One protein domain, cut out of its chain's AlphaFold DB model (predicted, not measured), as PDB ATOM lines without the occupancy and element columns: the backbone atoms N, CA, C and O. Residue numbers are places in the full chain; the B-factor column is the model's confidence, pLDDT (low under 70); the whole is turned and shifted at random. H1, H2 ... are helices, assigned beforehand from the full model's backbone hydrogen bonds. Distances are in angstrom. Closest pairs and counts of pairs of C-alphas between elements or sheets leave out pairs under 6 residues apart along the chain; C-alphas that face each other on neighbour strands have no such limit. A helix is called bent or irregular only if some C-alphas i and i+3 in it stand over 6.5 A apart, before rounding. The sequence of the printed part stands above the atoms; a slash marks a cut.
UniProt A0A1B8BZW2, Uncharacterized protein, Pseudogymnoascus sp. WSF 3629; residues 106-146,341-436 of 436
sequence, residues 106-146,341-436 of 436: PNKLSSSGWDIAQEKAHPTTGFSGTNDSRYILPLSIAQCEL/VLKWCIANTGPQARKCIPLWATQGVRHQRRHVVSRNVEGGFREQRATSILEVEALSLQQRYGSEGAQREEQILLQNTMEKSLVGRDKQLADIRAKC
ATOM      1  N   PRO A 106     105.917  94.829 113.982       85.69
ATOM      2  CA  PRO A 106     105.371  95.304 112.711       85.69
ATOM      3  C   PRO A 106     106.110  96.543 112.203       85.69
ATOM      4  O   PRO A 106     106.254  96.734 110.997       85.69
ATOM      5  N   ASN A 107     106.601  97.365 113.133       85.50
ATOM      6  CA  ASN A 107     107.274  98.612 112.838       85.50
ATOM      7  C   ASN A 107     108.563  98.755 113.645       85.50
ATOM      8  O   ASN A 107     108.655  98.262 114.770       85.50
ATOM      9  N   LYS A 108     109.507  99.525 113.107       84.75
ATOM     10  CA  LYS A 108     110.716  99.962 113.805       84.75
ATOM     11  C   LYS A 108     110.893 101.474 113.758       84.75
ATOM     12  O   LYS A 108     110.389 102.161 112.870       84.75
ATOM     13  N   LEU A 109     111.705 101.965 114.688       84.62
ATOM     14  CA  LEU A 109     112.359 103.264 114.604       84.62
ATOM     15  C   LEU A 109     113.826 103.021 114.269       84.62
ATOM     16  O   LEU A 109     114.520 102.314 114.997       84.62
ATOM     17  N   SER A 110     114.293 103.589 113.161       82.12
ATOM     18  CA  SER A 110     115.682 103.454 112.727       82.12
ATOM     19  C   SER A 110     116.412 104.795 112.798       82.12
ATOM     20  O   SER A 110     115.789 105.852 112.730       82.12
ATOM     21  N   SER A 111     117.733 104.752 112.969       86.38
ATOM     22  CA  SER A 111     118.648 105.890 112.854       86.38
ATOM     23  C   SER A 111     119.990 105.386 112.323       86.38
ATOM     24  O   SER A 111     120.305 104.200 112.431       86.38
ATOM     25  N   SER A 112     120.766 106.259 111.692       90.12
ATOM     26  CA  SER A 112     122.017 105.909 111.022       90.12
ATOM     27  C   SER A 112     123.009 107.073 111.031       90.12
ATOM     28  O   SER A 112     122.702 108.182 111.471       90.12
ATOM     29  N   GLY A 113     124.205 106.849 110.474       89.12
ATOM     30  CA  GLY A 113     125.210 107.905 110.310       89.12
ATOM     31  C   GLY A 113     124.718 109.121 109.510       89.12
ATOM     32  O   GLY A 113     125.227 110.221 109.710       89.12
ATOM     33  N   TRP A 114     123.694 108.959 108.664       92.38
ATOM     34  CA  TRP A 114     123.051 110.066 107.953       92.38
ATOM     35  C   TRP A 114     122.395 111.086 108.887       92.38
ATOM     36  O   TRP A 114     122.438 112.277 108.603       92.38
ATOM     37  N   ASP A 115     121.846 110.641 110.019       90.38
ATOM     38  CA  ASP A 115     121.195 111.520 110.996       90.38
ATOM     39  C   ASP A 115     122.222 112.350 111.775       90.38
ATOM     40  O   ASP A 115     122.023 113.536 112.032       90.38
ATOM     41  N   ILE A 116     123.377 111.752 112.089       89.00
ATOM     42  CA  ILE A 116     124.500 112.464 112.715       89.00
ATOM     43  C   ILE A 116     125.012 113.560 111.778       89.00
ATOM     44  O   ILE A 116     125.264 114.680 112.227       89.00
ATOM     45  N   ALA A 117     125.124 113.231 110.491       90.38
ATOM     46  CA  ALA A 117     125.627 114.096 109.435       90.38
ATOM     47  C   ALA A 117     124.605 115.108 108.894       90.38
ATOM     48  O   ALA A 117     124.921 115.843 107.959       90.38
ATOM     49  N   GLN A 118     123.390 115.158 109.441       88.62
ATOM     50  CA  GLN A 118     122.394 116.136 109.027       88.62
ATOM     51  C   GLN A 118     122.949 117.562 109.146       88.62
ATOM     52  O   GLN A 118     123.629 117.895 110.119       88.62
ATOM     53  N   GLU A 119     122.629 118.411 108.167       85.12
ATOM     54  CA  GLU A 119     122.969 119.832 108.212       85.12
ATOM     55  C   GLU A 119     122.340 120.500 109.441       85.12
ATOM     56  O   GLU A 119     121.145 120.363 109.718       85.12
ATOM     57  N   LYS A 120     123.175 121.218 110.191       87.44
ATOM     58  CA  LYS A 120     122.841 121.888 111.451       87.44
ATOM     59  C   LYS A 120     123.302 123.339 111.386       87.44
ATOM     60  O   LYS A 120     124.071 123.712 110.505       87.44
ATOM     61  N   ALA A 121     122.878 124.138 112.365       90.69
ATOM     62  CA  ALA A 121     123.311 125.530 112.501       90.69
ATOM     63  C   ALA A 121     124.841 125.678 112.597       90.69
ATOM     64  O   ALA A 121     125.399 126.664 112.124       90.69
ATOM     65  N   HIS A 122     125.519 124.688 113.187       90.12
ATOM     66  CA  HIS A 122     126.974 124.647 113.292       90.12
ATOM     67  C   HIS A 122     127.560 123.518 112.432       90.12
ATOM     68  O   HIS A 122     126.938 122.453 112.331       90.12
ATOM     69  N   PRO A 123     128.756 123.714 111.839       88.31
ATOM     70  CA  PRO A 123     129.413 122.691 111.033       88.31
ATOM     71  C   PRO A 123     129.623 121.390 111.811       88.31
ATOM     72  O   PRO A 123     130.125 121.394 112.934       88.31
ATOM     73  N   THR A 124     129.283 120.265 111.185       90.44
ATOM     74  CA  THR A 124     129.632 118.937 111.702       90.44
ATOM     75  C   THR A 124     130.982 118.543 111.120       90.44
ATOM     76  O   THR A 124     131.129 118.423 109.907       90.44
ATOM     77  N   THR A 125     131.977 118.360 111.983       89.44
ATOM     78  CA  THR A 125     133.334 117.947 111.605       89.44
ATOM     79  C   THR A 125     133.745 116.729 112.423       89.44
ATOM     80  O   THR A 125     133.203 116.474 113.499       89.44
ATOM     81  N   GLY A 126     134.683 115.946 111.902       87.38
ATOM     82  CA  GLY A 126     135.190 114.757 112.573       87.38
ATOM     83  C   GLY A 126     136.521 114.319 111.985       87.38
ATOM     84  O   GLY A 126     136.890 114.720 110.882       87.38
ATOM     85  N   PHE A 127     137.236 113.484 112.731       83.69
ATOM     86  CA  PHE A 127     138.503 112.907 112.301       83.69
ATOM     87  C   PHE A 127     138.297 111.438 111.951       83.69
ATOM     88  O   PHE A 127     137.672 110.695 112.705       83.69
ATOM     89  N   SER A 128     138.852 111.019 110.818       78.81
ATOM     90  CA  SER A 128     138.923 109.610 110.445       78.81
ATOM     91  C   SER A 128     140.375 109.163 110.475       78.81
ATOM     92  O   SER A 128     141.238 109.802 109.879       78.81
ATOM     93  N   GLY A 129     140.642 108.045 111.148       73.50
ATOM     94  CA  GLY A 129     141.950 107.387 111.099       73.50
ATOM     95  C   GLY A 129     142.187 106.595 109.808       73.50
ATOM     96  O   GLY A 129     143.230 105.966 109.673       73.50
ATOM     97  N   THR A 130     141.208 106.572 108.900       75.31
ATOM     98  CA  THR A 130     141.162 105.735 107.692       75.31
ATOM     99  C   THR A 130     140.606 106.502 106.499       75.31
ATOM    100  O   THR A 130     139.782 107.401 106.672       75.31
ATOM    101  N   ASN A 131     141.041 106.151 105.288       82.12
ATOM    102  CA  ASN A 131     140.646 106.850 104.056       82.12
ATOM    103  C   ASN A 131     139.616 106.039 103.244       82.12
ATOM    104  O   ASN A 131     138.757 106.597 102.566       82.12
ATOM    105  N   ASP A 132     139.617 104.712 103.365       82.69
ATOM    106  CA  ASP A 132     138.822 103.836 102.503       82.69
ATOM    107  C   ASP A 132     137.307 103.958 102.780       82.69
ATOM    108  O   ASP A 132     136.489 103.639 101.918       82.69
ATOM    109  N   SER A 133     136.900 104.484 103.943       81.94
ATOM    110  CA  SER A 133     135.491 104.743 104.278       81.94
ATOM    111  C   SER A 133     134.891 105.967 103.574       81.94
ATOM    112  O   SER A 133     133.682 106.181 103.667       81.94
ATOM    113  N   ARG A 134     135.679 106.762 102.834       86.75
ATOM    114  CA  ARG A 134     135.188 107.961 102.125       86.75
ATOM    115  C   ARG A 134     134.022 107.681 101.178       86.75
ATOM    116  O   ARG A 134     133.104 108.487 101.035       86.75
ATOM    117  N   TYR A 135     134.017 106.492 100.579       85.88
ATOM    118  CA  TYR A 135     132.992 106.060  99.633       85.88
ATOM    119  C   TYR A 135     131.633 105.804 100.289       85.88
ATOM    120  O   TYR A 135     130.635 105.754  99.588       85.88
ATOM    121  N   ILE A 136     131.564 105.698 101.616       88.50
ATOM    122  CA  ILE A 136     130.320 105.452 102.361       88.50
ATOM    123  C   ILE A 136     129.969 106.597 103.320       88.50
ATOM    124  O   ILE A 136     129.116 106.441 104.189       88.50
ATOM    125  N   LEU A 137     130.600 107.767 103.164       90.94
ATOM    126  CA  LEU A 137     130.210 108.963 103.910       90.94
ATOM    127  C   LEU A 137     128.826 109.472 103.448       90.94
ATOM    128  O   LEU A 137     128.516 109.384 102.249       90.94
ATOM    129  N   PRO A 138     127.983 109.985 104.369       92.19
ATOM    130  CA  PRO A 138     126.769 110.725 104.020       92.19
ATOM    131  C   PRO A 138     127.076 111.900 103.082       92.19
ATOM    132  O   PRO A 138     128.160 112.471 103.148       92.19
ATOM    133  N   LEU A 139     126.123 112.282 102.227       91.12
ATOM    134  CA  LEU A 139     126.345 113.290 101.172       91.12
ATOM    135  C   LEU A 139     126.768 114.673 101.691       91.12
ATOM    136  O   LEU A 139     127.469 115.397 100.994       91.12
ATOM    137  N   SER A 140     126.352 115.034 102.904       89.69
ATOM    138  CA  SER A 140     126.713 116.293 103.564       89.69
ATOM    139  C   SER A 140     128.144 116.317 104.110       89.69
ATOM    140  O   SER A 140     128.618 117.372 104.525       89.69
ATOM    141  N   ILE A 141     128.841 115.176 104.134       91.75
ATOM    142  CA  ILE A 141     130.200 115.061 104.663       91.75
ATOM    143  C   ILE A 141     131.173 114.891 103.504       91.75
ATOM    144  O   ILE A 141     131.181 113.873 102.811       91.75
ATOM    145  N   ALA A 142     132.050 115.876 103.349       89.06
ATOM    146  CA  ALA A 142     133.201 115.792 102.468       89.06
ATOM    147  C   ALA A 142     134.459 115.472 103.281       89.06
ATOM    148  O   ALA A 142     134.659 115.981 104.385       89.06
ATOM    149  N   GLN A 143     135.330 114.639 102.719       88.69
ATOM    150  CA  GLN A 143     136.644 114.410 103.296       88.69
ATOM    151  C   GLN A 143     137.555 115.598 102.980       88.69
ATOM    152  O   GLN A 143     137.747 115.949 101.818       88.69
ATOM    153  N   CYS A 144     138.133 116.194 104.018       87.38
ATOM    154  CA  CYS A 144     139.160 117.218 103.885       87.38
ATOM    155  C   CYS A 144     140.531 116.572 104.114       87.38
ATOM    156  O   CYS A 144     140.836 116.140 105.226       87.38
ATOM    157  N   GLU A 145     141.343 116.471 103.063       84.00
ATOM    158  CA  GLU A 145     142.718 115.984 103.181       84.00
ATOM    159  C   GLU A 145     143.656 117.153 103.497       84.00
ATOM    160  O   GLU A 145     143.873 118.049 102.681       84.00
ATOM    161  N   LEU A 146     144.221 117.152 104.704       85.00
ATOM    162  CA  LEU A 146     145.212 118.143 105.107       85.00
ATOM    163  C   LEU A 146     146.579 117.757 104.530       85.00
ATOM    164  O   LEU A 146     147.047 116.640 104.755       85.00
ATOM    165  N   VAL A 341     150.485  90.105 101.102       97.31
ATOM    166  CA  VAL A 341     149.442  90.352 102.115       97.31
ATOM    167  C   VAL A 341     148.795  91.716 101.884       97.31
ATOM    168  O   VAL A 341     147.567  91.833 101.831       97.31
ATOM    169  N   LEU A 342     149.611  92.758 101.697       96.81
ATOM    170  CA  LEU A 342     149.120  94.116 101.470       96.81
ATOM    171  C   LEU A 342     148.369  94.234 100.142       96.81
ATOM    172  O   LEU A 342     147.296  94.840 100.109       96.81
ATOM    173  N   LYS A 343     148.877  93.623  99.065       96.19
ATOM    174  CA  LYS A 343     148.213  93.580  97.754       96.19
ATOM    175  C   LYS A 343     146.833  92.936  97.861       96.19
ATOM    176  O   LYS A 343     145.858  93.502  97.365       96.19
ATOM    177  N   TRP A 344     146.734  91.808  98.559       96.81
ATOM    178  CA  TRP A 344     145.469  91.122  98.804       96.81
ATOM    179  C   TRP A 344     144.497  91.968  99.645       96.81
ATOM    180  O   TRP A 344     143.334  92.135  99.271       96.81
ATOM    181  N   CYS A 345     144.960  92.591 100.733       96.00
ATOM    182  CA  CYS A 345     144.126  93.476 101.551       96.00
ATOM    183  C   CYS A 345     143.627  94.716 100.788       96.00
ATOM    184  O   CYS A 345     142.492  95.153 100.999       96.00
ATOM    185  N   ILE A 346     144.444  95.276  99.890       94.56
ATOM    186  CA  ILE A 346     144.056  96.374  98.992       94.56
ATOM    187  C   ILE A 346     143.000  95.900  97.992       94.56
ATOM    188  O   ILE A 346     141.984  96.575  97.809       94.56
ATOM    189  N   ALA A 347     143.202  94.728  97.384       94.94
ATOM    190  CA  ALA A 347     142.245  94.139  96.453       94.94
ATOM    191  C   ALA A 347     140.878  93.890  97.115       94.94
ATOM    192  O   ALA A 347     139.844  94.081  96.476       94.94
ATOM    193  N   ASN A 348     140.855  93.561  98.412       94.56
ATOM    194  CA  ASN A 348     139.625  93.378  99.184       94.56
ATOM    195  C   ASN A 348     138.890  94.689  99.518       94.56
ATOM    196  O   ASN A 348     137.669  94.664  99.701       94.56
ATOM    197  N   THR A 349     139.584  95.834  99.598       91.81
ATOM    198  CA  THR A 349     138.976  97.123  99.981       91.81
ATOM    199  C   THR A 349     137.835  97.520  99.039       91.81
ATOM    200  O   THR A 349     136.757  97.890  99.503       91.81
ATOM    201  N   GLY A 350     138.036  97.420  97.721       90.44
ATOM    202  CA  GLY A 350     137.040  97.825  96.722       90.44
ATOM    203  C   GLY A 350     135.734  97.019  96.800       90.44
ATOM    204  O   GLY A 350     134.668  97.609  96.997       90.44
ATOM    205  N   PRO A 351     135.782  95.677  96.693       91.25
ATOM    206  CA  PRO A 351     134.616  94.816  96.871       91.25
ATOM    207  C   PRO A 351     133.923  95.022  98.221       91.25
ATOM    208  O   PRO A 351     132.694  95.047  98.276       91.25
ATOM    209  N   GLN A 352     134.681  95.216  99.305       89.12
ATOM    210  CA  GLN A 352     134.101  95.479 100.619       89.12
ATOM    211  C   GLN A 352     133.363  96.823 100.668       89.12
ATOM    212  O   GLN A 352     132.272  96.885 101.232       89.12
ATOM    213  N   ALA A 353     133.910  97.878 100.058       88.00
ATOM    214  CA  ALA A 353     133.232  99.167  99.951       88.00
ATOM    215  C   ALA A 353     131.927  99.041  99.149       88.00
ATOM    216  O   ALA A 353     130.889  99.508  99.612       88.00
ATOM    217  N   ARG A 354     131.945  98.324  98.014       88.50
ATOM    218  CA  ARG A 354     130.743  98.063  97.199       88.50
ATOM    219  C   ARG A 354     129.657  97.319  97.974       88.50
ATOM    220  O   ARG A 354     128.498  97.706  97.901       88.50
ATOM    221  N   LYS A 355     130.021  96.315  98.780       87.44
ATOM    222  CA  LYS A 355     129.072  95.588  99.647       87.44
ATOM    223  C   LYS A 355     128.346  96.493 100.650       87.44
ATOM    224  O   LYS A 355     127.259  96.145 101.097       87.44
ATOM    225  N   CYS A 356     128.927  97.636 101.017       87.06
ATOM    226  CA  CYS A 356     128.315  98.586 101.945       87.06
ATOM    227  C   CYS A 356     127.363  99.587 101.261       87.06
ATOM    228  O   CYS A 356     126.547 100.197 101.952       87.06
ATOM    229  N   ILE A 357     127.444  99.760  99.935       89.25
ATOM    230  CA  ILE A 357     126.667 100.767  99.190       89.25
ATOM    231  C   ILE A 357     125.147 100.548  99.284       89.25
ATOM    232  O   ILE A 357     124.456 101.521  99.584       89.25
ATOM    233  N   PRO A 358     124.593  99.325  99.137       86.50
ATOM    234  CA  PRO A 358     123.143  99.127  99.227       86.50
ATOM    235  C   PRO A 358     122.559  99.545 100.579       86.50
ATOM    236  O   PRO A 358     121.530 100.223 100.649       86.50
ATOM    237  N   LEU A 359     123.250  99.196 101.669       86.62
ATOM    238  CA  LEU A 359     122.849  99.598 103.014       86.62
ATOM    239  C   LEU A 359     122.960 101.116 103.190       86.62
ATOM    240  O   LEU A 359     122.031 101.738 103.702       86.62
ATOM    241  N   TRP A 360     124.068 101.714 102.739       91.38
ATOM    242  CA  TRP A 360     124.276 103.163 102.774       91.38
ATOM    243  C   TRP A 360     123.162 103.918 102.035       91.38
ATOM    244  O   TRP A 360     122.615 104.879 102.580       91.38
ATOM    245  N   ALA A 361     122.784 103.456 100.841       90.12
ATOM    246  CA  ALA A 361     121.727 104.045 100.025       90.12
ATOM    247  C   ALA A 361     120.359 103.909 100.702       90.12
ATOM    248  O   ALA A 361     119.637 104.896 100.853       90.12
ATOM    249  N   THR A 362     120.039 102.709 101.199       86.56
ATOM    250  CA  THR A 362     118.803 102.434 101.945       86.56
ATOM    251  C   THR A 362     118.670 103.359 103.155       86.56
ATOM    252  O   THR A 362     117.624 103.970 103.369       86.56
ATOM    253  N   GLN A 363     119.742 103.512 103.937       89.38
ATOM    254  CA  GLN A 363     119.783 104.426 105.080       89.38
ATOM    255  C   GLN A 363     119.621 105.892 104.653       89.38
ATOM    256  O   GLN A 363     118.897 106.642 105.309       89.38
ATOM    257  N   GLY A 364     120.235 106.291 103.536       90.44
ATOM    258  CA  GLY A 364     120.126 107.642 102.991       90.44
ATOM    259  C   GLY A 364     118.703 107.999 102.583       90.44
ATOM    260  O   GLY A 364     118.198 109.046 102.984       90.44
ATOM    261  N   VAL A 365     118.028 107.106 101.856       87.31
ATOM    262  CA  VAL A 365     116.625 107.277 101.455       87.31
ATOM    263  C   VAL A 365     115.708 107.337 102.680       87.31
ATOM    264  O   VAL A 365     114.875 108.241 102.783       87.31
ATOM    265  N   ARG A 366     115.909 106.447 103.663       85.62
ATOM    266  CA  ARG A 366     115.173 106.476 104.942       85.62
ATOM    267  C   ARG A 366     115.351 107.800 105.682       85.62
ATOM    268  O   ARG A 366     114.383 108.347 106.207       85.62
ATOM    269  N   HIS A 367     116.569 108.341 105.709       88.81
ATOM    270  CA  HIS A 367     116.836 109.654 106.293       88.81
ATOM    271  C   HIS A 367     116.076 110.774 105.558       88.81
ATOM    272  O   HIS A 367     115.452 111.610 106.213       88.81
ATOM    273  N   GLN A 368     116.029 110.760 104.217       87.62
ATOM    274  CA  GLN A 368     115.245 111.745 103.452       87.62
ATOM    275  C   GLN A 368     113.753 111.694 103.799       87.62
ATOM    276  O   GLN A 368     113.135 112.738 104.015       87.62
ATOM    277  N   ARG A 369     113.191 110.485 103.913       83.12
ATOM    278  CA  ARG A 369     111.786 110.269 104.288       83.12
ATOM    279  C   ARG A 369     111.483 110.852 105.662       83.12
ATOM    280  O   ARG A 369     110.561 111.655 105.803       83.12
ATOM    281  N   ARG A 370     112.297 110.515 106.667       83.25
ATOM    282  CA  ARG A 370     112.138 111.035 108.035       83.25
ATOM    283  C   ARG A 370     112.269 112.555 108.095       83.25
ATOM    284  O   ARG A 370     111.528 113.196 108.839       83.25
ATOM    285  N   HIS A 371     113.150 113.144 107.289       82.69
ATOM    286  CA  HIS A 371     113.313 114.594 107.220       82.69
ATOM    287  C   HIS A 371     112.059 115.310 106.680       82.69
ATOM    288  O   HIS A 371     111.662 116.335 107.233       82.69
ATOM    289  N   VAL A 372     111.407 114.778 105.636       81.88
ATOM    290  CA  VAL A 372     110.148 115.345 105.105       81.88
ATOM    291  C   VAL A 372     109.024 115.233 106.133       81.88
ATOM    292  O   VAL A 372     108.362 116.223 106.440       81.88
ATOM    293  N   VAL A 373     108.857 114.049 106.725       78.62
ATOM    294  CA  VAL A 373     107.839 113.809 107.754       78.62
ATOM    295  C   VAL A 373     108.030 114.742 108.955       78.62
ATOM    296  O   VAL A 373     107.074 115.367 109.403       78.62
ATOM    297  N   SER A 374     109.263 114.907 109.438       74.19
ATOM    298  CA  SER A 374     109.552 115.738 110.617       74.19
ATOM    299  C   SER A 374     109.273 117.227 110.394       74.19
ATOM    300  O   SER A 374     108.899 117.914 111.341       74.19
ATOM    301  N   ARG A 375     109.429 117.733 109.161       71.44
ATOM    302  CA  ARG A 375     109.100 119.126 108.811       71.44
ATOM    303  C   ARG A 375     107.598 119.377 108.697       71.44
ATOM    304  O   ARG A 375     107.150 120.458 109.046       71.44
ATOM    305  N   ASN A 376     106.833 118.393 108.230       64.31
ATOM    306  CA  ASN A 376     105.400 118.561 107.974       64.31
ATOM    307  C   ASN A 376     104.531 118.461 109.239       64.31
ATOM    308  O   ASN A 376     103.365 118.841 109.207       64.31
ATOM    309  N   VAL A 377     105.069 117.953 110.352       62.31
ATOM    310  CA  VAL A 377     104.332 117.850 111.619       62.31
ATOM    311  C   VAL A 377     104.650 119.051 112.510       62.31
ATOM    312  O   VAL A 377     105.320 118.915 113.534       62.31
ATOM    313  N   GLU A 378     104.181 120.243 112.154       52.22
ATOM    314  CA  GLU A 378     104.156 121.389 113.074       52.22
ATOM    315  C   GLU A 378     102.951 121.266 114.031       52.22
ATOM    316  O   GLU A 378     101.829 121.021 113.605       52.22
ATOM    317  N   GLY A 379     103.180 121.376 115.346       58.28
ATOM    318  CA  GLY A 379     102.109 121.497 116.354       58.28
ATOM    319  C   GLY A 379     101.415 120.221 116.869       58.28
ATOM    320  O   GLY A 379     100.592 120.331 117.773       58.28
ATOM    321  N   GLY A 380     101.729 119.019 116.368       54.69
ATOM    322  CA  GLY A 380     101.105 117.759 116.825       54.69
ATOM    323  C   GLY A 380     101.678 117.181 118.134       54.69
ATOM    324  O   GLY A 380     102.869 117.327 118.423       54.69
ATOM    325  N   PHE A 381     100.837 116.474 118.908       59.91
ATOM    326  CA  PHE A 381     101.237 115.692 120.092       59.91
ATOM    327  C   PHE A 381     102.416 114.750 119.766       59.91
ATOM    328  O   PHE A 381     102.487 114.189 118.670       59.91
ATOM    329  N   ARG A 382     103.334 114.537 120.728       65.62
ATOM    330  CA  ARG A 382     104.562 113.719 120.565       65.62
ATOM    331  C   ARG A 382     104.313 112.347 119.917       65.62
ATOM    332  O   ARG A 382     105.155 111.876 119.162       65.62
ATOM    333  N   GLU A 383     103.161 111.741 120.180       69.38
ATOM    334  CA  GLU A 383     102.781 110.419 119.677       69.38
ATOM    335  C   GLU A 383     102.486 110.402 118.168       69.38
ATOM    336  O   GLU A 383     102.956 109.513 117.466       69.38
ATOM    337  N   GLN A 384     101.819 111.429 117.629       68.06
ATOM    338  CA  GLN A 384     101.544 111.551 116.186       68.06
ATOM    339  C   GLN A 384     102.821 111.783 115.364       68.06
ATOM    340  O   GLN A 384     102.922 111.367 114.211       68.06
ATOM    341  N   ARG A 385     103.825 112.440 115.961       68.69
ATOM    342  CA  ARG A 385     105.169 112.548 115.373       68.69
ATOM    343  C   ARG A 385     105.917 111.221 115.402       68.69
ATOM    344  O   ARG A 385     106.625 110.916 114.453       68.69
ATOM    345  N   ALA A 386     105.782 110.450 116.479       72.25
ATOM    346  CA  ALA A 386     106.453 109.163 116.607       72.25
ATOM    347  C   ALA A 386     105.884 108.127 115.629       72.25
ATOM    348  O   ALA A 386     106.648 107.393 115.013       72.25
ATOM    349  N   THR A 387     104.563 108.097 115.432       76.25
ATOM    350  CA  THR A 387     103.919 107.156 114.505       76.25
ATOM    351  C   THR A 387     104.209 107.463 113.040       76.25
ATOM    352  O   THR A 387     104.298 106.539 112.236       76.25
ATOM    353  N   SER A 388     104.419 108.730 112.676       73.06
ATOM    354  CA  SER A 388     104.692 109.120 111.287       73.06
ATOM    355  C   SER A 388     106.107 108.771 110.806       73.06
ATOM    356  O   SER A 388     106.327 108.645 109.601       73.06
ATOM    357  N   ILE A 389     107.058 108.581 111.728       78.62
ATOM    358  CA  ILE A 389     108.444 108.180 111.426       78.62
ATOM    359  C   ILE A 389     108.675 106.664 111.517       78.62
ATOM    360  O   ILE A 389     109.801 106.219 111.288       78.62
ATOM    361  N   LEU A 390     107.646 105.884 111.863       81.19
ATOM    362  CA  LEU A 390     107.733 104.427 111.904       81.19
ATOM    363  C   LEU A 390     107.975 103.855 110.505       81.19
ATOM    364  O   LEU A 390     107.378 104.281 109.515       81.19
ATOM    365  N   GLU A 391     108.842 102.851 110.442       78.00
ATOM    366  CA  GLU A 391     109.115 102.073 109.237       78.00
ATOM    367  C   GLU A 391     108.524 100.677 109.397       78.00
ATOM    368  O   GLU A 391     108.685 100.072 110.456       78.00
ATOM    369  N   VAL A 392     107.892 100.151 108.345       80.44
ATOM    370  CA  VAL A 392     107.444  98.753 108.320       80.44
ATOM    371  C   VAL A 392     108.674  97.851 108.383       80.44
ATOM    372  O   VAL A 392     109.550  97.940 107.520       80.44
ATOM    373  N   GLU A 393     108.732  97.007 109.411       82.50
ATOM    374  CA  GLU A 393     109.826  96.055 109.635       82.50
ATOM    375  C   GLU A 393     109.409  94.634 109.271       82.50
ATOM    376  O   GLU A 393     110.171  93.913 108.626       82.50
ATOM    377  N   ALA A 394     108.186  94.255 109.650       82.12
ATOM    378  CA  ALA A 394     107.687  92.912 109.423       82.12
ATOM    379  C   ALA A 394     107.497  92.624 107.932       82.12
ATOM    380  O   ALA A 394     106.928  93.428 107.185       82.12
ATOM    381  N   LEU A 395     107.947  91.442 107.517       80.50
ATOM    382  CA  LEU A 395     107.779  90.947 106.156       80.50
ATOM    383  C   LEU A 395     106.904  89.700 106.174       80.50
ATOM    384  O   LEU A 395     107.174  88.747 106.904       80.50
ATOM    385  N   SER A 396     105.882  89.670 105.320       83.69
ATOM    386  CA  SER A 396     105.115  88.440 105.121       83.69
ATOM    387  C   SER A 396     105.977  87.357 104.459       83.69
ATOM    388  O   SER A 396     106.949  87.657 103.760       83.69
ATOM    389  N   LEU A 397     105.592  86.085 104.608       83.62
ATOM    390  CA  LEU A 397     106.284  84.973 103.941       83.62
ATOM    391  C   LEU A 397     106.334  85.158 102.418       83.62
ATOM    392  O   LEU A 397     107.363  84.901 101.805       83.62
ATOM    393  N   GLN A 398     105.263  85.683 101.814       82.62
ATOM    394  CA  GLN A 398     105.234  85.994 100.384       82.62
ATOM    395  C   GLN A 398     106.231  87.105 100.020       82.62
ATOM    396  O   GLN A 398     106.895  87.017  98.994       82.62
ATOM    397  N   GLN A 399     106.366  88.137 100.858       77.88
ATOM    398  CA  GLN A 399     107.324  89.220 100.621       77.88
ATOM    399  C   GLN A 399     108.777  88.769 100.789       77.88
ATOM    400  O   GLN A 399     109.651  89.317 100.123       77.88
ATOM    401  N   ARG A 400     109.040  87.814 101.689       78.12
ATOM    402  CA  ARG A 400     110.394  87.334 101.985       78.12
ATOM    403  C   ARG A 400     110.840  86.196 101.057       78.12
ATOM    404  O   ARG A 400     111.992  86.193 100.645       78.12
ATOM    405  N   TYR A 401     109.945  85.277 100.692       81.50
ATOM    406  CA  TYR A 401     110.281  84.050  99.947       81.50
ATOM    407  C   TYR A 401     109.532  83.886  98.618       81.50
ATOM    408  O   TYR A 401     109.823  82.965  97.857       81.50
ATOM    409  N   GLY A 402     108.548  84.741  98.331       77.38
ATOM    410  CA  GLY A 402     107.833  84.722  97.059       77.38
ATOM    411  C   GLY A 402     108.687  85.253  95.906       77.38
ATOM    412  O   GLY A 402     109.718  85.897  96.106       77.38
ATOM    413  N   SER A 403     108.222  85.041  94.675       66.81
ATOM    414  CA  SER A 403     108.881  85.505  93.442       66.81
ATOM    415  C   SER A 403     109.107  87.026  93.381       66.81
ATOM    416  O   SER A 403     109.992  87.485  92.663       66.81
ATOM    417  N   GLU A 404     108.349  87.803  94.158       57.97
ATOM    418  CA  GLU A 404     108.494  89.258  94.304       57.97
ATOM    419  C   GLU A 404     109.616  89.668  95.281       57.97
ATOM    420  O   GLU A 404     110.135  90.779  95.189       57.97
ATOM    421  N   GLY A 405     110.034  88.787  96.200       51.81
ATOM    422  CA  GLY A 405     111.058  89.081  97.213       51.81
ATOM    423  C   GLY A 405     112.455  89.286  96.620       51.81
ATOM    424  O   GLY A 405     113.152  90.227  96.999       51.81
ATOM    425  N   ALA A 406     112.818  88.490  95.608       48.62
ATOM    426  CA  ALA A 406     114.075  88.635  94.864       48.62
ATOM    427  C   ALA A 406     114.156  89.969  94.101       48.62
ATOM    428  O   ALA A 406     115.230  90.544  93.960       48.62
ATOM    429  N   GLN A 407     113.009  90.499  93.664       46.09
ATOM    430  CA  GLN A 407     112.944  91.812  93.031       46.09
ATOM    431  C   GLN A 407     113.046  92.944  94.057       46.09
ATOM    432  O   GLN A 407     113.424  94.051  93.690       46.09
ATOM    433  N   ARG A 408     112.743  92.703  95.342       47.88
ATOM    434  CA  ARG A 408     112.609  93.764  96.347       47.88
ATOM    435  C   ARG A 408     113.939  94.290  96.885       47.88
ATOM    436  O   ARG A 408     114.047  95.486  97.120       47.88
ATOM    437  N   GLU A 409     114.957  93.446  97.049       44.97
ATOM    438  CA  GLU A 409     116.301  93.913  97.444       44.97
ATOM    439  C   GLU A 409     116.936  94.798  96.357       44.97
ATOM    440  O   GLU A 409     117.521  95.837  96.672       44.97
ATOM    441  N   GLU A 410     116.714  94.468  95.080       43.44
ATOM    442  CA  GLU A 410     117.042  95.336  93.940       43.44
ATOM    443  C   GLU A 410     116.093  96.548  93.831       43.44
ATOM    444  O   GLU A 410     116.522  97.654  93.496       43.44
ATOM    445  N   GLN A 411     114.808  96.405  94.172       45.38
ATOM    446  CA  GLN A 411     113.837  97.505  94.153       45.38
ATOM    447  C   GLN A 411     113.982  98.471  95.334       45.38
ATOM    448  O   GLN A 411     113.579  99.616  95.186       45.38
ATOM    449  N   ILE A 412     114.575  98.129  96.481       49.19
ATOM    450  CA  ILE A 412     114.828  99.119  97.552       49.19
ATOM    451  C   ILE A 412     115.787 100.220  97.054       49.19
ATOM    452  O   ILE A 412     115.650 101.379  97.459       49.19
ATOM    453  N   LEU A 413     116.680  99.885  96.113       45.25
ATOM    454  CA  LEU A 413     117.544 100.831  95.396       45.25
ATOM    455  C   LEU A 413     116.795 101.662  94.328       45.25
ATOM    456  O   LEU A 413     117.243 102.760  93.998       45.25
ATOM    457  N   LEU A 414     115.647 101.196  93.811       43.91
ATOM    458  CA  LEU A 414     114.956 101.796  92.651       43.91
ATOM    459  C   LEU A 414     113.545 102.373  92.946       43.91
ATOM    460  O   LEU A 414     113.207 103.454  92.459       43.91
ATOM    461  N   GLN A 415     112.716 101.722  93.762       45.12
ATOM    462  CA  GLN A 415     111.280 101.997  93.936       45.12
ATOM    463  C   GLN A 415     110.884 102.859  95.138       45.12
ATOM    464  O   GLN A 415     109.746 103.324  95.175       45.12
ATOM    465  N   ASN A 416     111.789 103.231  96.045       46.16
ATOM    466  CA  ASN A 416     111.455 104.216  97.091       46.16
ATOM    467  C   ASN A 416     111.266 105.654  96.552       46.16
ATOM    468  O   ASN A 416     111.266 106.608  97.316       46.16
ATOM    469  N   THR A 417     111.098 105.830  95.240       41.72
ATOM    470  CA  THR A 417     111.084 107.134  94.556       41.72
ATOM    471  C   THR A 417     109.713 107.496  93.980       41.72
ATOM    472  O   THR A 417     109.561 108.560  93.392       41.72
ATOM    473  N   MET A 418     108.704 106.630  94.128       40.91
ATOM    474  CA  MET A 418     107.324 106.928  93.716       40.91
ATOM    475  C   MET A 418     106.357 107.074  94.892       40.91
ATOM    476  O   MET A 418     105.149 107.216  94.697       40.91
ATOM    477  N   GLU A 419     106.863 107.093  96.124       50.34
ATOM    478  CA  GLU A 419     106.044 107.522  97.245       50.34
ATOM    479  C   GLU A 419     105.876 109.049  97.195       50.34
ATOM    480  O   GLU A 419     106.850 109.801  97.201       50.34
ATOM    481  N   LYS A 420     104.626 109.524  97.260       50.62
ATOM    482  CA  LYS A 420     104.265 110.942  97.478       50.62
ATOM    483  C   LYS A 420     104.911 111.567  98.742       50.62
ATOM    484  O   LYS A 420     104.710 112.748  99.002       50.62
ATOM    485  N   SER A 421     105.660 110.790  99.533       57.94
ATOM    486  CA  SER A 421     106.286 111.130 100.817       57.94
ATOM    487  C   SER A 421     107.646 111.843 100.708       57.94
ATOM    488  O   SER A 421     108.145 112.322 101.724       57.94
ATOM    489  N   LEU A 422     108.251 111.939  99.512       69.81
ATOM    490  CA  LEU A 422     109.606 112.495  99.306       69.81
ATOM    491  C   LEU A 422     109.658 113.800  98.493       69.81
ATOM    492  O   LEU A 422     110.732 114.216  98.053       69.81
ATOM    493  N   VAL A 423     108.515 114.469  98.317       71.94
ATOM    494  CA  VAL A 423     108.418 115.745  97.589       71.94
ATOM    495  C   VAL A 423     109.436 116.754  98.140       71.94
ATOM    496  O   VAL A 423     109.490 117.009  99.342       71.94
ATOM    497  N   GLY A 424     110.261 117.320  97.253       80.00
ATOM    498  CA  GLY A 424     111.299 118.296  97.609       80.00
ATOM    499  C   GLY A 424     112.663 117.701  97.986       80.00
ATOM    500  O   GLY A 424     113.538 118.449  98.427       80.00
ATOM    501  N   ARG A 425     112.874 116.384  97.820       86.62
ATOM    502  CA  ARG A 425     114.176 115.712  98.029       86.62
ATOM    503  C   ARG A 425     114.777 115.092  96.759       86.62
ATOM    504  O   ARG A 425     115.704 114.290  96.853       86.62
ATOM    505  N   ASP A 426     114.298 115.481  95.575       85.62
ATOM    506  CA  ASP A 426     114.703 114.891  94.287       85.62
ATOM    507  C   ASP A 426     116.214 114.957  94.046       85.62
ATOM    508  O   ASP A 426     116.816 113.979  93.605       85.62
ATOM    509  N   LYS A 427     116.846 116.081  94.408       89.31
ATOM    510  CA  LYS A 427     118.300 116.243  94.299       89.31
ATOM    511  C   LYS A 427     119.047 115.221  95.160       89.31
ATOM    512  O   LYS A 427     119.921 114.533  94.656       89.31
ATOM    513  N   GLN A 428     118.680 115.075  96.435       89.75
ATOM    514  CA  GLN A 428     119.346 114.130  97.338       89.75
ATOM    515  C   GLN A 428     119.165 112.682  96.873       89.75
ATOM    516  O   GLN A 428     120.086 111.880  97.000       89.75
ATOM    517  N   LEU A 429     117.997 112.339  96.323       88.81
ATOM    518  CA  LEU A 429     117.753 111.013  95.756       88.81
ATOM    519  C   LEU A 429     118.575 110.779  94.481       88.81
ATOM    520  O   LEU A 429     119.126 109.693  94.310       88.81
ATOM    521  N   ALA A 430     118.701 111.786  93.613       88.19
ATOM    522  CA  ALA A 430     119.569 111.728  92.440       88.19
ATOM    523  C   ALA A 430     121.046 111.562  92.834       88.19
ATOM    524  O   ALA A 430     121.728 110.717  92.263       88.19
ATOM    525  N   ASP A 431     121.512 112.283  93.856       90.81
ATOM    526  CA  ASP A 431     122.880 112.183  94.372       90.81
ATOM    527  C   ASP A 431     123.156 110.802  95.004       90.81
ATOM    528  O   ASP A 431     124.227 110.227  94.801       90.81
ATOM    529  N   ILE A 432     122.184 110.227  95.733       90.62
ATOM    530  CA  ILE A 432     122.282 108.851  96.257       90.62
ATOM    531  C   ILE A 432     122.429 107.856  95.103       90.62
ATOM    532  O   ILE A 432     123.311 107.001  95.150       90.62
ATOM    533  N   ARG A 433     121.596 107.983  94.065       87.75
ATOM    534  CA  ARG A 433     121.634 107.107  92.886       87.75
ATOM    535  C   ARG A 433     122.921 107.248  92.092       87.75
ATOM    536  O   ARG A 433     123.456 106.242  91.674       87.75
ATOM    537  N   ALA A 434     123.418 108.468  91.905       89.25
ATOM    538  CA  ALA A 434     124.656 108.716  91.172       89.25
ATOM    539  C   ALA A 434     125.887 108.105  91.863       89.25
ATOM    540  O   ALA A 434     126.894 107.844  91.210       89.25
ATOM    541  N   LYS A 435     125.820 107.911  93.186       87.38
ATOM    542  CA  LYS A 435     126.881 107.284  93.977       87.38
ATOM    543  C   LYS A 435     126.784 105.753  94.028       87.38
ATOM    544  O   LYS A 435     127.797 105.116  94.319       87.38
ATOM    545  N   CYS A 436     125.594 105.192  93.802       85.00
ATOM    546  CA  CYS A 436     125.392 103.749  93.661       85.00
ATOM    547  C   CYS A 436     125.888 103.283  92.294       85.00
ATOM    548  O   CYS A 436     126.539 102.215  92.261       85.00
TER     549      CYS A 436
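This is residues 106 to 146 and 341 to 436 of the 436 residues of an uncharacterized protein of Pseudogymnoascus sp. WSF 3629 (UniProt A0A1B8BZW2). One long bent helix, H3, makes the long axis; H1 and H7 pack on its second arm, H2 on its first, while the links to and from H5 and H6 carry that pair out to one side. Residues 378 to 384, of which 382 to 384 belong to H4, stick out. The printed part has 137 residues, with seven named helices in the order H1 to H7 and no named strand: all helix. It is only just loose, close to compact, with a radius of gyration of the C-alphas of 17.5 A, and flat, spanning 53 by 46 by 24 A.

Find C-alpha 341 at (149.442, 90.352, 102.115), where H3 begins; by its hydrogen bonds it was assigned as one helix, residues 341 to 376, but it is bent, C-alphas 355 and 358 being 6.9 A apart. Its arms are H3a, 341 to 355, 21.2 A, and H3b, 358 to 376, 27.7 A. Look earlier for H1, 113 to 116, and H2, 132 to 136, only just irregular with C-alphas 132 and 135 6.9 A apart. Later come H4, 382 to 388; H5, 397 to 401; H6, 405 to 412; and H7, 426 to 435, 14.4 A, ending at C-alpha 435 (126.881, 107.284, 93.977).

H3a and H3b stand at a steep tilt of 39 degrees. H7 touches H3b at residues 361 to 368 alone, at a shallow tilt of 11 degrees, opposite ways; the closest C-alphas, Ala 361 and Ile 432, are 6.1 A apart. H1 touches H3b at residues 363 to 367 alone, closest at the C-alphas of Trp 114 and Gly 364, 6.2 A. H2 touches H3a at residues 349 to 353 alone, closest at the C-alphas of Tyr 135 and Ala 353, 6.9 A. H4 and H6 are each close but not clearly touching to H3b, with closest C-alphas Val 373 and Ser 388 at 6.7 A, and Thr 362 and Ile 412 at 6.8 A. H5 is apart from H3b. Each O i to N i+4 pair is within hydrogen-bond range in H3b, H4, H5 and H7, against 9 of 11 in H3a, 2 of 4 in H6 and 0 of 1 in H2, which has 1 of 2 O i to N i+3 pairs within range; H1 is too short for an i+4 pair.

The C-alphas farthest apart, Val 341 and Gly 379, are 58.4 A apart. Residues 147 to 340 are not printed; C-alphas 146 and 341 stand 28.3 A apart across the cut. The links H1 to H2 and H6 to H7 are long. Confidence is under 70 at residues 376 to 385 and 403 to 422.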